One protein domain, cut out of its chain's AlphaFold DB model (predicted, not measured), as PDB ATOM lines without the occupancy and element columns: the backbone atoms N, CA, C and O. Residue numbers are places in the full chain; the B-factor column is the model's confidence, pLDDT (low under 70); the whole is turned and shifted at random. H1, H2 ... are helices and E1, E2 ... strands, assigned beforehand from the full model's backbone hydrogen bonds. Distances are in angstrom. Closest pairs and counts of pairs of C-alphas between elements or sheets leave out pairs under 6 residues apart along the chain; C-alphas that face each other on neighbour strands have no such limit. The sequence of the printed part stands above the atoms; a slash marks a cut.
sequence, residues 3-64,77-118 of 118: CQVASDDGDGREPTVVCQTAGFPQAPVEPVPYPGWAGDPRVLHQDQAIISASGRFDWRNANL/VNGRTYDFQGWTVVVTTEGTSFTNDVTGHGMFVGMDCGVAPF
ATOM      1  N   CYS A   3     136.960 202.163 198.204       93.38
ATOM      2  CA  CYS A   3     138.078 202.937 198.725       93.38
ATOM      3  C   CYS A   3     137.604 204.315 199.170       93.38
ATOM      4  O   CYS A   3     136.755 204.917 198.514       93.38
ATOM      5  N   GLN A   4     138.166 204.805 200.268       92.62
ATOM      6  CA  GLN A   4     138.002 206.169 200.745       92.62
ATOM      7  C   GLN A   4     139.324 206.907 200.535       92.62
ATOM      8  O   GLN A   4     140.377 206.441 200.968       92.62
ATOM      9  N   VAL A   5     139.264 208.039 199.838       90.62
ATOM     10  CA  VAL A   5     140.426 208.870 199.507       90.62
ATOM     11  C   VAL A   5     140.476 210.059 200.453       90.62
ATOM     12  O   VAL A   5     139.430 210.632 200.756       90.62
ATOM     13  N   ALA A   6     141.682 210.414 200.899       80.06
ATOM     14  CA  ALA A   6     141.910 211.391 201.962       80.06
ATOM     15  C   ALA A   6     141.076 211.085 203.220       80.06
ATOM     16  O   ALA A   6     140.506 211.970 203.853       80.06
ATOM     17  N   SER A   7     141.008 209.796 203.553       68.00
ATOM     18  CA  SER A   7     140.330 209.303 204.741       68.00
ATOM     19  C   SER A   7     141.017 209.825 206.004       68.00
ATOM     20  O   SER A   7     142.252 209.841 206.099       68.00
ATOM     21  N   ASP A   8     140.202 210.230 206.974       64.31
ATOM     22  CA  ASP A   8     140.587 210.434 208.365       64.31
ATOM     23  C   ASP A   8     140.696 209.110 209.142       64.31
ATOM     24  O   ASP A   8     141.296 209.100 210.216       64.31
ATOM     25  N   ASP A   9     140.246 207.980 208.573       59.41
ATOM     26  CA  ASP A   9     140.344 206.628 209.151       59.41
ATOM     27  C   ASP A   9     141.784 206.064 209.195       59.41
ATOM     28  O   ASP A   9     141.981 204.855 209.353       59.41
ATOM     29  N   GLY A  10     142.805 206.915 209.084       58.41
ATOM     30  CA  GLY A  10     144.208 206.604 209.363       58.41
ATOM     31  C   GLY A  10     144.584 206.830 210.835       58.41
ATOM     32  O   GLY A  10     143.753 206.760 211.735       58.41
ATOM     33  N   ASP A  11     145.851 207.149 211.111       64.44
ATOM     34  CA  ASP A  11     146.289 207.604 212.444       64.44
ATOM     35  C   ASP A  11     146.027 209.106 212.686       64.44
ATOM     36  O   ASP A  11     146.506 209.674 213.672       64.44
ATOM     37  N   GLY A  12     145.297 209.756 211.770       64.31
ATOM     38  CA  GLY A  12     144.955 211.178 211.804       64.31
ATOM     39  C   GLY A  12     146.138 212.129 211.599       64.31
ATOM     40  O   GLY A  12     145.976 213.336 211.773       64.31
ATOM     41  N   ARG A  13     147.334 211.623 211.266       70.69
ATOM     42  CA  ARG A  13     148.540 212.458 211.119       70.69
ATOM     43  C   ARG A  13     148.716 213.022 209.717       70.69
ATOM     44  O   ARG A  13     149.380 214.040 209.554       70.69
ATOM     45  N   GLU A  14     148.130 212.367 208.723       78.50
ATOM     46  CA  GLU A  14     148.264 212.714 207.313       78.50
ATOM     47  C   GLU A  14     147.102 212.142 206.486       78.50
ATOM     48  O   GLU A  14     146.447 211.198 206.934       78.50
ATOM     49  N   PRO A  15     146.825 212.692 205.288       81.94
ATOM     50  CA  PRO A  15     145.813 212.146 204.392       81.94
ATOM     51  C   PRO A  15     146.155 210.709 203.999       81.94
ATOM     52  O   PRO A  15     147.296 210.421 203.624       81.94
ATOM     53  N   THR A  16     145.163 209.823 204.033       90.44
ATOM     54  CA  THR A  16     145.335 208.414 203.653       90.44
ATOM     55  C   THR A  16     144.358 207.990 202.566       90.44
ATOM     56  O   THR A  16     143.300 208.592 202.385       90.44
ATOM     57  N   VAL A  17     144.698 206.930 201.844       94.62
ATOM     58  CA  VAL A  17     143.745 206.147 201.062       94.62
ATOM     59  C   VAL A  17     143.555 204.812 201.761       94.62
ATOM     60  O   VAL A  17     144.526 204.098 202.010       94.62
ATOM     61  N   VAL A  18     142.301 204.474 202.048       94.94
ATOM     62  CA  VAL A  18     141.913 203.194 202.643       94.94
ATOM     63  C   VAL A  18     141.066 202.438 201.633       94.94
ATOM     64  O   VAL A  18     139.989 202.902 201.267       94.94
ATOM     65  N   CYS A  19     141.524 201.273 201.185       95.44
ATOM     66  CA  CYS A  19     140.756 200.379 200.321       95.44
ATOM     67  C   CYS A  19     140.325 199.138 201.090       95.44
ATOM     68  O   CYS A  19     141.144 198.521 201.759       95.44
ATOM     69  N   GLN A  20     139.063 198.741 200.935       94.12
ATOM     70  CA  GLN A  20     138.475 197.576 201.580       94.12
ATOM     71  C   GLN A  20     137.936 196.553 200.570       94.12
ATOM     72  O   GLN A  20     137.275 196.889 199.571       94.12
ATOM     73  N   THR A  21     138.191 195.278 200.862       93.44
ATOM     74  CA  THR A  21     137.651 194.107 200.151       93.44
ATOM     75  C   THR A  21     137.082 193.098 201.157       93.44
ATOM     76  O   THR A  21     136.853 193.446 202.306       93.44
ATOM     77  N   ALA A  22     136.807 191.859 200.739       89.75
ATOM     78  CA  ALA A  22     136.507 190.778 201.685       89.75
ATOM     79  C   ALA A  22     137.762 190.263 202.421       89.75
ATOM     80  O   ALA A  22     137.631 189.446 203.326       89.75
ATOM     81  N   GLY A  23     138.951 190.693 201.988       92.12
ATOM     82  CA  GLY A  23     140.247 190.258 202.487       92.12
ATOM     83  C   GLY A  23     141.296 190.306 201.383       92.12
ATOM     84  O   GLY A  23     141.068 189.816 200.271       92.12
ATOM     85  N   PHE A  24     142.449 190.902 201.683       94.12
ATOM     86  CA  PHE A  24     143.556 191.004 200.736       94.12
ATOM     87  C   PHE A  24     144.449 189.760 200.827       94.12
ATOM     88  O   PHE A  24     144.989 189.499 201.897       94.12
ATOM     89  N   PRO A  25     144.697 189.010 199.736       92.50
ATOM     90  CA  PRO A  25     145.450 187.748 199.794       92.50
ATOM     91  C   PRO A  25     146.867 187.858 200.382       92.50
ATOM     92  O   PRO A  25     147.432 186.874 200.848       92.50
ATOM     93  N   GLN A  26     147.460 189.050 200.315       92.94
ATOM     94  CA  GLN A  26     148.808 189.344 200.805       92.94
ATOM     95  C   GLN A  26     148.827 189.810 202.265       92.94
ATOM     96  O   GLN A  26     149.895 189.852 202.876       92.94
ATOM     97  N   ALA A  27     147.677 190.209 202.811       94.38
ATOM     98  CA  ALA A  27     147.609 190.765 204.149       94.38
ATOM     99  C   ALA A  27     147.787 189.668 205.212       94.38
ATOM    100  O   ALA A  27     147.533 188.491 204.942       94.38
ATOM    101  N   PRO A  28     148.207 190.015 206.437       92.56
ATOM    102  CA  PRO A  28     148.220 189.074 207.547       92.56
ATOM    103  C   PRO A  28     146.833 188.481 207.801       92.56
ATOM    104  O   PRO A  28     145.812 189.111 207.528       92.56
ATOM    105  N   VAL A  29     146.806 187.274 208.358       88.31
ATOM    106  CA  VAL A  29     145.570 186.623 208.790       88.31
ATOM    107  C   VAL A  29     145.315 186.922 210.264       88.31
ATOM    108  O   VAL A  29     146.176 186.638 211.098       88.31
ATOM    109  N   GLU A  30     144.130 187.443 210.595       74.38
ATOM    110  CA  GLU A  30     143.742 187.708 211.981       74.38
ATOM    111  C   GLU A  30     142.213 187.654 212.200       74.38
ATOM    112  O   GLU A  30     141.479 188.436 211.593       74.38
ATOM    113  N   PRO A  31     141.716 186.796 213.116       71.31
ATOM    114  CA  PRO A  31     142.457 185.804 213.901       71.31
ATOM    115  C   PRO A  31     142.880 184.587 213.060       71.31
ATOM    116  O   PRO A  31     142.226 184.223 212.084       71.31
ATOM    117  N   VAL A  32     143.959 183.911 213.470       75.06
ATOM    118  CA  VAL A  32     144.356 182.623 212.872       75.06
ATOM    119  C   VAL A  32     143.221 181.601 213.063       75.06
ATOM    120  O   VAL A  32     142.717 181.478 214.184       75.06
ATOM    121  N   PRO A  33     142.801 180.861 212.017       75.50
ATOM    122  CA  PRO A  33     141.700 179.910 212.133       75.50
ATOM    123  C   PRO A  33     141.998 178.811 213.145       75.50
ATOM    124  O   PRO A  33     143.126 178.324 213.247       75.50
ATOM    125  N   TYR A  34     140.959 178.341 213.832       78.62
ATOM    126  CA  TYR A  34     141.050 177.097 214.586       78.62
ATOM    127  C   TYR A  34     141.181 175.891 213.628       78.62
ATOM    128  O   TYR A  34     140.685 175.939 212.495       78.62
ATOM    129  N   PRO A  35     141.819 174.783 214.059       81.31
ATOM    130  CA  PRO A  35     141.933 173.579 213.239       81.31
ATOM    131  C   PRO A  35     140.563 173.064 212.765       81.31
ATOM    132  O   PRO A  35     139.668 172.845 213.579       81.31
ATOM    133  N   GLY A  36     140.406 172.849 211.454       78.62
ATOM    134  CA  GLY A  36     139.160 172.355 210.844       78.62
ATOM    135  C   GLY A  36     138.194 173.436 210.345       78.62
ATOM    136  O   GLY A  36     137.069 173.115 209.966       78.62
ATOM    137  N   TRP A  37     138.601 174.707 210.330       80.00
ATOM    138  CA  TRP A  37     137.815 175.777 209.718       80.00
ATOM    139  C   TRP A  37     137.639 175.576 208.199       80.00
ATOM    140  O   TRP A  37     138.589 175.234 207.498       80.00
ATOM    141  N   ALA A  38     136.417 175.795 207.701       80.31
ATOM    142  CA  ALA A  38     136.006 175.523 206.316       80.31
ATOM    143  C   ALA A  38     135.414 176.751 205.589       80.31
ATOM    144  O   ALA A  38     134.714 176.595 204.588       80.31
ATOM    145  N   GLY A  39     135.619 177.961 206.122       78.06
ATOM    146  CA  GLY A  39     135.138 179.200 205.500       78.06
ATOM    147  C   GLY A  39     135.989 179.644 204.301       78.06
ATOM    148  O   GLY A  39     136.958 178.983 203.938       78.06
ATOM    149  N   ASP A  40     135.620 180.768 203.677       78.19
ATOM    150  CA  ASP A  40     136.399 181.367 202.581       78.19
ATOM    151  C   ASP A  40     137.709 181.956 203.125       78.19
ATOM    152  O   ASP A  40     137.635 182.949 203.858       78.19
ATOM    153  N   PRO A  41     138.892 181.406 202.766       73.31
ATOM    154  CA  PRO A  41     140.190 181.847 203.278       73.31
ATOM    155  C   PRO A  41     140.439 183.351 203.173       73.31
ATOM    156  O   PRO A  41     141.182 183.892 203.983       73.31
ATOM    157  N   ARG A  42     139.796 184.043 202.222       73.25
ATOM    158  CA  ARG A  42     139.900 185.501 202.080       73.25
ATOM    159  C   ARG A  42     139.429 186.238 203.327       73.25
ATOM    160  O   ARG A  42     140.107 187.159 203.743       73.25
ATOM    161  N   VAL A  43     138.363 185.772 203.976       77.88
ATOM    162  CA  VAL A  43     137.771 186.406 205.175       77.88
ATOM    163  C   VAL A  43     138.723 186.393 206.378       77.88
ATOM    164  O   VAL A  43     138.498 187.079 207.368       77.88
ATOM    165  N   LEU A  44     139.788 185.595 206.315       83.75
ATOM    166  CA  LEU A  44     140.801 185.528 207.360       83.75
ATOM    167  C   LEU A  44     141.853 186.620 207.227       83.75
ATOM    168  O   LEU A  44     142.448 187.015 208.228       83.75
ATOM    169  N   HIS A  45     142.122 187.050 205.996       90.94
ATOM    170  CA  HIS A  45     143.078 188.107 205.738       90.94
ATOM    171  C   HIS A  45     142.488 189.447 206.164       90.94
ATOM    172  O   HIS A  45     141.295 189.692 205.987       90.94
ATOM    173  N   GLN A  46     143.338 190.330 206.684       93.25
ATOM    174  CA  GLN A  46     142.942 191.707 206.955       93.25
ATOM    175  C   GLN A  46     142.353 192.346 205.687       93.25
ATOM    176  O   GLN A  46     142.803 192.109 204.558       93.25
ATOM    177  N   ASP A  47     141.282 193.107 205.879       93.19
ATOM    178  CA  ASP A  47     140.362 193.490 204.817       93.19
ATOM    179  C   ASP A  47     140.535 194.933 204.352       93.19
ATOM    180  O   ASP A  47     139.923 195.303 203.350       93.19
ATOM    181  N   GLN A  48     141.410 195.707 205.004       94.69
ATOM    182  CA  GLN A  48     141.770 197.072 204.630       94.69
ATOM    183  C   GLN A  48     143.262 197.231 204.312       94.69
ATOM    184  O   GLN A  48     144.118 196.865 205.118       94.69
ATOM    185  N   ALA A  49     143.550 197.849 203.164       95.62
ATOM    186  CA  ALA A  49     144.861 198.343 202.755       95.62
ATOM    187  C   ALA A  49     144.902 199.860 202.950       95.62
ATOM    188  O   ALA A  49     144.015 200.560 202.451       95.62
ATOM    189  N   ILE A  50     145.910 200.362 203.658       95.00
ATOM    190  CA  ILE A  50     146.023 201.773 204.026       95.00
ATOM    191  C   ILE A  50     147.354 202.296 203.503       95.00
ATOM    192  O   ILE A  50     148.400 201.777 203.876       95.00
ATOM    193  N   ILE A  51     147.325 203.337 202.674       95.44
ATOM    194  CA  ILE A  51     148.520 204.086 202.276       95.44
ATOM    195  C   ILE A  51     148.364 205.543 202.692       95.44
ATOM    196  O   ILE A  51     147.312 206.155 202.515       95.44
ATOM    197  N   SER A  52     149.417 206.106 203.259       93.81
ATOM    198  CA  SER A  52     149.479 207.517 203.624       93.81
ATOM    199  C   SER A  52     150.165 208.370 202.563       93.81
ATOM    200  O   SER A  52     150.893 207.858 201.713       93.81
ATOM    201  N   ALA A  53     149.984 209.689 202.639       93.12
ATOM    202  CA  ALA A  53     150.696 210.630 201.779       93.12
ATOM    203  C   ALA A  53     152.231 210.506 201.901       93.12
ATOM    204  O   ALA A  53     152.929 210.706 200.913       93.12
ATOM    205  N   SER A  54     152.774 210.139 203.069       93.25
ATOM    206  CA  SER A  54     154.211 209.869 203.248       93.25
ATOM    207  C   SER A  54     154.687 208.515 202.702       93.25
ATOM    208  O   SER A  54     155.882 208.233 202.746       93.25
ATOM    209  N   GLY A  55     153.782 207.664 202.206       94.50
ATOM    210  CA  GLY A  55     154.109 206.329 201.704       94.50
ATOM    211  C   GLY A  55     154.163 205.239 202.779       94.50
ATOM    212  O   GLY A  55     154.469 204.088 202.471       94.50
ATOM    213  N   ARG A  56     153.835 205.545 204.043       94.19
ATOM    214  CA  ARG A  56     153.633 204.500 205.060       94.19
ATOM    215  C   ARG A  56     152.412 203.661 204.689       94.19
ATOM    216  O   ARG A  56     151.326 204.222 204.510       94.19
ATOM    217  N   PHE A  57     152.621 202.351 204.601       95.00
ATOM    218  CA  PHE A  57     151.617 201.362 204.232       95.00
ATOM    219  C   PHE A  57     151.319 200.419 205.398       95.00
ATOM    220  O   PHE A  57     152.249 199.892 206.010       95.00
ATOM    221  N   ASP A  58     150.038 200.174 205.659       94.38
ATOM    222  CA  ASP A  58     149.559 199.346 206.762       94.38
ATOM    223  C   ASP A  58     148.348 198.499 206.345       94.38
ATOM    224  O   ASP A  58     147.597 198.834 205.423       94.38
ATOM    225  N   TRP A  59     148.137 197.404 207.073       94.44
ATOM    226  CA  TRP A  59     146.955 196.554 206.965       94.44
ATOM    227  C   TRP A  59     146.095 196.688 208.224       94.44
ATOM    228  O   TRP A  59     146.616 196.902 209.323       94.44
ATOM    229  N   ARG A  60     144.774 196.559 208.081       91.88
ATOM    230  CA  ARG A  60     143.839 196.587 209.213       91.88
ATOM    231  C   ARG A  60     142.641 195.676 208.963       91.88
ATOM    232  O   ARG A  60     142.218 195.510 207.824       91.88
ATOM    233  N   ASN A  61     142.088 195.115 210.037       89.88
ATOM    234  CA  ASN A  61     140.765 194.491 210.029       89.88
ATOM    235  C   ASN A  61     139.733 195.498 210.565       89.88
ATOM    236  O   ASN A  61     139.740 195.801 211.762       89.88
ATOM    237  N   ALA A  62     138.921 196.088 209.683       89.44
ATOM    238  CA  ALA A  62     137.931 197.111 210.035       89.44
ATOM    239  C   ALA A  62     136.905 197.331 208.909       89.44
ATOM    240  O   ALA A  62     137.010 196.780 207.823       89.44
ATOM    241  N   ASN A  63     135.900 198.179 209.147       87.75
ATOM    242  CA  ASN A  63     134.841 198.444 208.175       87.75
ATOM    243  C   ASN A  63     134.696 199.946 207.887       87.75
ATOM    244  O   ASN A  63     134.388 200.707 208.797       87.75
ATOM    245  N   LEU A  64     134.866 200.345 206.620       87.88
ATOM    246  CA  LEU A  64     134.664 201.704 206.098       87.88
ATOM    247  C   LEU A  64     133.206 202.172 206.216       87.88
ATOM    248  O   LEU A  64     132.920 203.363 206.173       87.88
ATOM    249  N   VAL A  77     135.027 204.472 186.888       89.69
ATOM    250  CA  VAL A  77     134.870 203.971 185.515       89.69
ATOM    251  C   VAL A  77     136.242 203.789 184.875       89.69
ATOM    252  O   VAL A  77     137.055 204.712 184.880       89.69
ATOM    253  N   ASN A  78     136.474 202.619 184.277       88.94
ATOM    254  CA  ASN A  78     137.721 202.311 183.575       88.94
ATOM    255  C   ASN A  78     138.044 203.359 182.499       88.94
ATOM    256  O   ASN A  78     137.171 203.782 181.739       88.94
ATOM    257  N   GLY A  79     139.319 203.741 182.417       86.81
ATOM    258  CA  GLY A  79     139.820 204.736 181.472       86.81
ATOM    259  C   GLY A  79     139.553 206.185 181.886       86.81
ATOM    260  O   GLY A  79     139.827 207.090 181.099       86.81
ATOM    261  N   ARG A  80     139.021 206.424 183.092       90.00
ATOM    262  CA  ARG A  80     138.910 207.767 183.669       90.00
ATOM    263  C   ARG A  80     139.943 207.986 184.766       90.00
ATOM    264  O   ARG A  80     140.214 207.096 185.572       90.00
ATOM    265  N   THR A  81     140.449 209.212 184.796       94.56
ATOM    266  CA  THR A  81     141.233 209.758 185.903       94.56
ATOM    267  C   THR A  81     140.326 210.625 186.762       94.56
ATOM    268  O   THR A  81     139.451 211.322 186.235       94.56
ATOM    269  N   TYR A  82     140.522 210.564 188.072       93.50
ATOM    270  CA  TYR A  82     139.803 211.368 189.046       93.50
ATOM    271  C   TYR A  82     140.795 212.043 189.984       93.50
ATOM    272  O   TYR A  82     141.764 211.416 190.390       93.50
ATOM    273  N   ASP A  83     140.501 213.275 190.379       92.81
ATOM    274  CA  ASP A  83     141.312 214.031 191.329       92.81
ATOM    275  C   ASP A  83     140.490 214.279 192.594       92.81
ATOM    276  O   ASP A  83     139.422 214.901 192.551       92.81
ATOM    277  N   PHE A  84     140.970 213.780 193.732       89.19
ATOM    278  CA  PHE A  84     140.290 213.903 195.018       89.19
ATOM    279  C   PHE A  84     141.271 214.323 196.105       89.19
ATOM    280  O   PHE A  84     142.136 213.553 196.503       89.19
ATOM    281  N   GLN A  85     141.099 215.541 196.626       88.00
ATOM    282  CA  GLN A  85     141.811 216.029 197.817       88.00
ATOM    283  C   GLN A  85     143.343 215.817 197.775       88.00
ATOM    284  O   GLN A  85     143.949 215.413 198.765       88.00
ATOM    285  N   GLY A  86     143.973 216.096 196.629       91.94
ATOM    286  CA  GLY A  86     145.422 215.941 196.443       91.94
ATOM    287  C   GLY A  86     145.875 214.514 196.126       91.94
ATOM    288  O   GLY A  86     147.048 214.194 196.322       91.94
ATOM    289  N   TRP A  87     144.949 213.658 195.689       95.06
ATOM    290  CA  TRP A  87     145.235 212.340 195.144       95.06
ATOM    291  C   TRP A  87     144.692 212.209 193.725       95.06
ATOM    292  O   TRP A  87     143.490 212.378 193.495       95.06
ATOM    293  N   THR A  88     145.559 211.791 192.811       96.81
ATOM    294  CA  THR A  88     145.192 211.307 191.485       96.81
ATOM    295  C   THR A  88     144.790 209.833 191.571       96.81
ATOM    296  O   THR A  88     145.548 208.991 192.058       96.81
ATOM    297  N   VAL A  89     143.611 209.496 191.049       96.44
ATOM    298  CA  VAL A  89     143.082 208.131 190.953       96.44
ATOM    299  C   VAL A  89     142.956 207.736 189.488       96.44
ATOM    300  O   VAL A  89     142.173 208.328 188.744       96.44
ATOM    301  N   VAL A  90     143.699 206.713 189.068       96.62
ATOM    302  CA  VAL A  90     143.689 206.200 187.690       96.62
ATOM    303  C   VAL A  90     143.104 204.800 187.680       96.62
ATOM    304  O   VAL A  90     143.624 203.902 188.335       96.62
ATOM    305  N   VAL A  91     142.037 204.609 186.910       94.94
ATOM    306  CA  VAL A  91     141.312 203.337 186.846       94.94
ATOM    307  C   VAL A  91     141.568 202.690 185.495       94.94
ATOM    308  O   VAL A  91     141.247 203.263 184.449       94.94
ATOM    309  N   THR A  92     142.116 201.483 185.503       94.06
ATOM    310  CA  THR A  92     142.421 200.705 184.300       94.06
ATOM    311  C   THR A  92     141.737 199.340 184.340       94.06
ATOM    312  O   THR A  92     141.017 198.997 185.278       94.06
ATOM    313  N   THR A  93     141.923 198.545 183.290       93.69
ATOM    314  CA  THR A  93     141.438 197.160 183.246       93.69
ATOM    315  C   THR A  93     142.188 196.235 184.202       93.69
ATOM    316  O   THR A  93     141.664 195.190 184.571       93.69
ATOM    317  N   GLU A  94     143.388 196.623 184.623       94.50
ATOM    318  CA  GLU A  94     144.267 195.854 185.501       94.50
ATOM    319  C   GLU A  94     144.002 196.162 186.980       94.50
ATOM    320  O   GLU A  94     144.194 195.295 187.833       94.50
ATOM    321  N   GLY A  95     143.544 197.377 187.293       95.12
ATOM    322  CA  GLY A  95     143.287 197.804 188.662       95.12
ATOM    323  C   GLY A  95     143.112 199.312 188.797       95.12
ATOM    324  O   GLY A  95     142.785 200.010 187.841       95.12
ATOM    325  N   THR A  96     143.298 199.820 190.010       96.88
ATOM    326  CA  THR A  96     143.202 201.249 190.325       96.88
ATOM    327  C   THR A  96     144.468 201.717 191.029       96.88
ATOM    328  O   THR A  96     144.856 201.136 192.040       96.88
ATOM    329  N   SER A  97     145.095 202.769 190.508       97.31
ATOM    330  CA  SER A  97     146.212 203.456 191.157       97.31
ATOM    331  C   SER A  97     145.714 204.679 191.906       97.31
ATOM    332  O   SER A  97     144.913 205.443 191.371       97.31
ATOM    333  N   PHE A  98     146.243 204.884 193.104       97.38
ATOM    334  CA  PHE A  98     146.061 206.083 193.909       97.38
ATOM    335  C   PHE A  98     147.434 206.695 194.140       97.38
ATOM    336  O   PHE A  98     148.296 206.021 194.697       97.38
ATOM    337  N   THR A  99     147.630 207.945 193.737       97.94
ATOM    338  CA  THR A  99     148.914 208.646 193.841       97.94
ATOM    339  C   THR A  99     148.703 209.982 194.523       97.94
ATOM    340  O   THR A  99     147.859 210.758 194.088       97.94
ATOM    341  N   ASN A 100     149.458 210.266 195.577       96.88
ATOM    342  CA  ASN A 100     149.451 211.576 196.204       96.88
ATOM    343  C   ASN A 100     150.173 212.579 195.300       96.88
ATOM    344  O   ASN A 100     151.323 212.363 194.918       96.88
ATOM    345  N   ASP A 101     149.521 213.694 194.992       95.75
ATOM    346  CA  ASP A 101     150.010 214.652 193.996       95.75
ATOM    347  C   ASP A 101     151.264 215.407 194.463       95.75
ATOM    348  O   ASP A 101     152.027 215.923 193.646       95.75
ATOM    349  N   VAL A 102     151.483 215.492 195.781       94.75
ATOM    350  CA  VAL A 102     152.601 216.235 196.375       94.75
ATOM    351  C   VAL A 102     153.829 215.351 196.535       94.75
ATOM    352  O   VAL A 102     154.940 215.784 196.233       94.75
ATOM    353  N   THR A 103     153.652 214.131 197.040       95.62
ATOM    354  CA  THR A 103     154.777 213.248 197.377       95.62
ATOM    355  C   THR A 103     155.072 212.209 196.302       95.62
ATOM    356  O   THR A 103     156.175 211.672 196.264       95.62
ATOM    357  N   GLY A 104     154.106 211.920 195.427       96.81
ATOM    358  CA  GLY A 104     154.181 210.839 194.449       96.81
ATOM    359  C   GLY A 104     153.989 209.440 195.043       96.81
ATOM    360  O   GLY A 104     153.984 208.474 194.282       96.81
ATOM    361  N   HIS A 105     153.813 209.320 196.362       97.62
ATOM    362  CA  HIS A 105     153.564 208.041 197.020       97.62
ATOM    363  C   HIS A 105     152.137 207.566 196.814       97.62
ATOM    364  O   HIS A 105     151.209 208.366 196.655       97.62
ATOM    365  N   GLY A 106     151.944 206.255 196.842       97.25
ATOM    366  CA  GLY A 106     150.661 205.692 196.498       97.25
ATOM    367  C   GLY A 106     150.558 204.193 196.635       97.25
ATOM    368  O   GLY A 106     151.416 203.516 197.200       97.25
ATOM    369  N   MET A 107     149.453 203.669 196.122       97.94
ATOM    370  CA  MET A 107     149.285 202.236 195.956       97.94
ATOM    371  C   MET A 107     148.492 201.916 194.700       97.94
ATOM    372  O   MET A 107     147.586 202.649 194.300       97.94
ATOM    373  N   PHE A 108     148.816 200.778 194.104       98.00
ATOM    374  CA  PHE A 108     148.008 200.128 193.090       98.00
ATOM    375  C   PHE A 108     147.224 198.983 193.724       98.00
ATOM    376  O   PHE A 108     147.793 198.182 194.466       98.00
ATOM    377  N   VAL A 109     145.933 198.887 193.405       97.19
ATOM    378  CA  VAL A 109     145.084 197.759 193.792       97.19
ATOM    379  C   VAL A 109     144.572 197.058 192.541       97.19
ATOM    380  O   VAL A 109     143.810 197.631 191.759       97.19
ATOM    381  N   GLY A 110     144.997 195.811 192.357       95.88
ATOM    382  CA  GLY A 110     144.655 194.975 191.214       95.88
ATOM    383  C   GLY A 110     143.230 194.425 191.268       95.88
ATOM    384  O   GLY A 110     142.610 194.316 192.331       95.88
ATOM    385  N   MET A 111     142.713 194.015 190.107       92.56
ATOM    386  CA  MET A 111     141.408 193.340 189.992       92.56
ATOM    387  C   MET A 111     141.348 192.005 190.752       92.56
ATOM    388  O   MET A 111     140.274 191.563 191.159       92.56
ATOM    389  N   ASP A 112     142.498 191.369 190.969       91.38
ATOM    390  CA  ASP A 112     142.667 190.154 191.770       91.38
ATOM    391  C   ASP A 112     142.754 190.424 193.283       91.38
ATOM    392  O   ASP A 112     142.949 189.496 194.068       91.38
ATOM    393  N   CYS A 113     142.571 191.685 193.695       92.38
ATOM    394  CA  CYS A 113     142.786 192.176 195.053       92.38
ATOM    395  C   CYS A 113     144.253 192.094 195.515       92.38
ATOM    396  O   CYS A 113     144.506 192.107 196.716       92.38
ATOM    397  N   GLY A 114     145.235 192.025 194.610       95.06
ATOM    398  CA  GLY A 114     146.634 192.291 194.953       95.06
ATOM    399  C   GLY A 114     146.865 193.779 195.230       95.06
ATOM    400  O   GLY A 114     146.235 194.624 194.595       95.06
ATOM    401  N   VAL A 115     147.765 194.118 196.160       97.31
ATOM    402  CA  VAL A 115     148.124 195.513 196.466       97.31
ATOM    403  C   VAL A 115     149.624 195.715 196.284       97.31
ATOM    404  O   VAL A 115     150.428 194.856 196.637       97.31
ATOM    405  N   ALA A 116     150.010 196.859 195.728       97.88
ATOM    406  CA  ALA A 116     151.405 197.256 195.586       97.88
ATOM    407  C   ALA A 116     151.571 198.736 195.974       97.88
ATOM    408  O   ALA A 116     151.189 199.600 195.181       97.88
ATOM    409  N   PRO A 117     152.104 199.049 197.171       97.69
ATOM    410  CA  PRO A 117     152.481 200.415 197.527       97.69
ATOM    411  C   PRO A 117     153.739 200.863 196.761       97.69
ATOM    412  O   PRO A 117     154.579 200.026 196.416       97.69
ATOM    413  N   PHE A 118     153.869 202.167 196.505       97.62
ATOM    414  CA  PHE A 118     155.010 202.791 195.819       97.62
ATOM    415  C   PHE A 118     155.320 204.202 196.341       97.62
ATOM    416  O   PHE A 118     154.409 204.867 196.881       97.62
TER     417      PHE A 118
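AT A GLANCE: This is residues 3 to 64 and 77 to 118 of the 118 residues of an uncharacterized protein of Mycobacterium sp. E3198 (UniProt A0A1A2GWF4). The domain is a sandwich of two twisted sheets face to face, with E1 to E4 in one and E5 to E9 in the other. Beyond one end of the sandwich, residues 21 to 40 and the short H1 make a long loop, of which residues 34 to 39 stick out. The printed part has 104 residues, with nine named strands and one named helix in the order E1 E2 H1 E3 E4 E5 E6 E7 E8 E9. The sheets run E1 E2 E3 E4 and E5 E6 E7 E8 E9, both antiparallel; the class is mostly strand, though under half of the residues are in named elements. The whole is compact, with a radius of gyration of the C-alphas of 14.3 A and spans of 47 by 32 by 21 A.

IN THESE COORDINATES: E1, residues 3 to 7, begins at C-alpha 3 at (138.078, 202.937, 198.725) and is 9.0 A long. E2 is residues 16 to 20, 13.0 A, and H1 is residues 41 to 44, 5.5 A. E3, residues 48 to 52, is 13.0 A long, and E4, residues 57 to 60, is 10.4 A. After the cut come E5, residues 81 to 84, 10.1 A, and E6, residues 87 to 91, 12.9 A. E7, residues 95 to 100, is the longest strand, 16.9 A from C-alpha 95 at (143.287, 197.804, 188.662). E8 is residues 106 to 110, 13.4 A, and E9, residues 115 to 117, 6.6 A, ends at C-alpha 117 at (152.481, 200.415, 197.527).

HOW THE PARTS SIT: E1 and E2 form a hairpin, with N 4 and O 18 2.8 A apart. E2 and E3 are antiparallel neighbours, with N 17 and O 51 2.8 A apart. The hairpin of E3 and E4 has N 50 and O 58 at 2.9 A. E5 to E9 form a meander, each strand the antiparallel neighbour of the one before; N 89 and O 82 are 2.7 A apart, N 88 and O 99 2.8 A, N 96 and O 109 2.8 A, and N 108 and O 116 2.9 A. In the sandwich, two sheets face to face, the facing parts are 9.7 A centre to centre and the strands of the one stand at 30 degrees to those of the other. The closest C-alphas of E1 and E5 are those of Val 5 and Phe 84, 6.7 A; of E3 and E8, those of Ile 51 and Gly 106, 6.4 A. H1 is on neither sheet; it is too short for an O i to N i+4 pair, and its one O i to N i+3 pair is within hydrogen-bond range.

THE WHOLE: The two C-alphas farthest apart, those of Gly 36 and Val 102, are 48.1 A apart. Residues 65 to 76 are not printed, and C-alphas 64 and 77 are 20.7 A apart across this cut. The link from E2 to H1 is long, with 20 residues. The mean pLDDT of the printed part is 89.1; residues 7 to 12 are under 70.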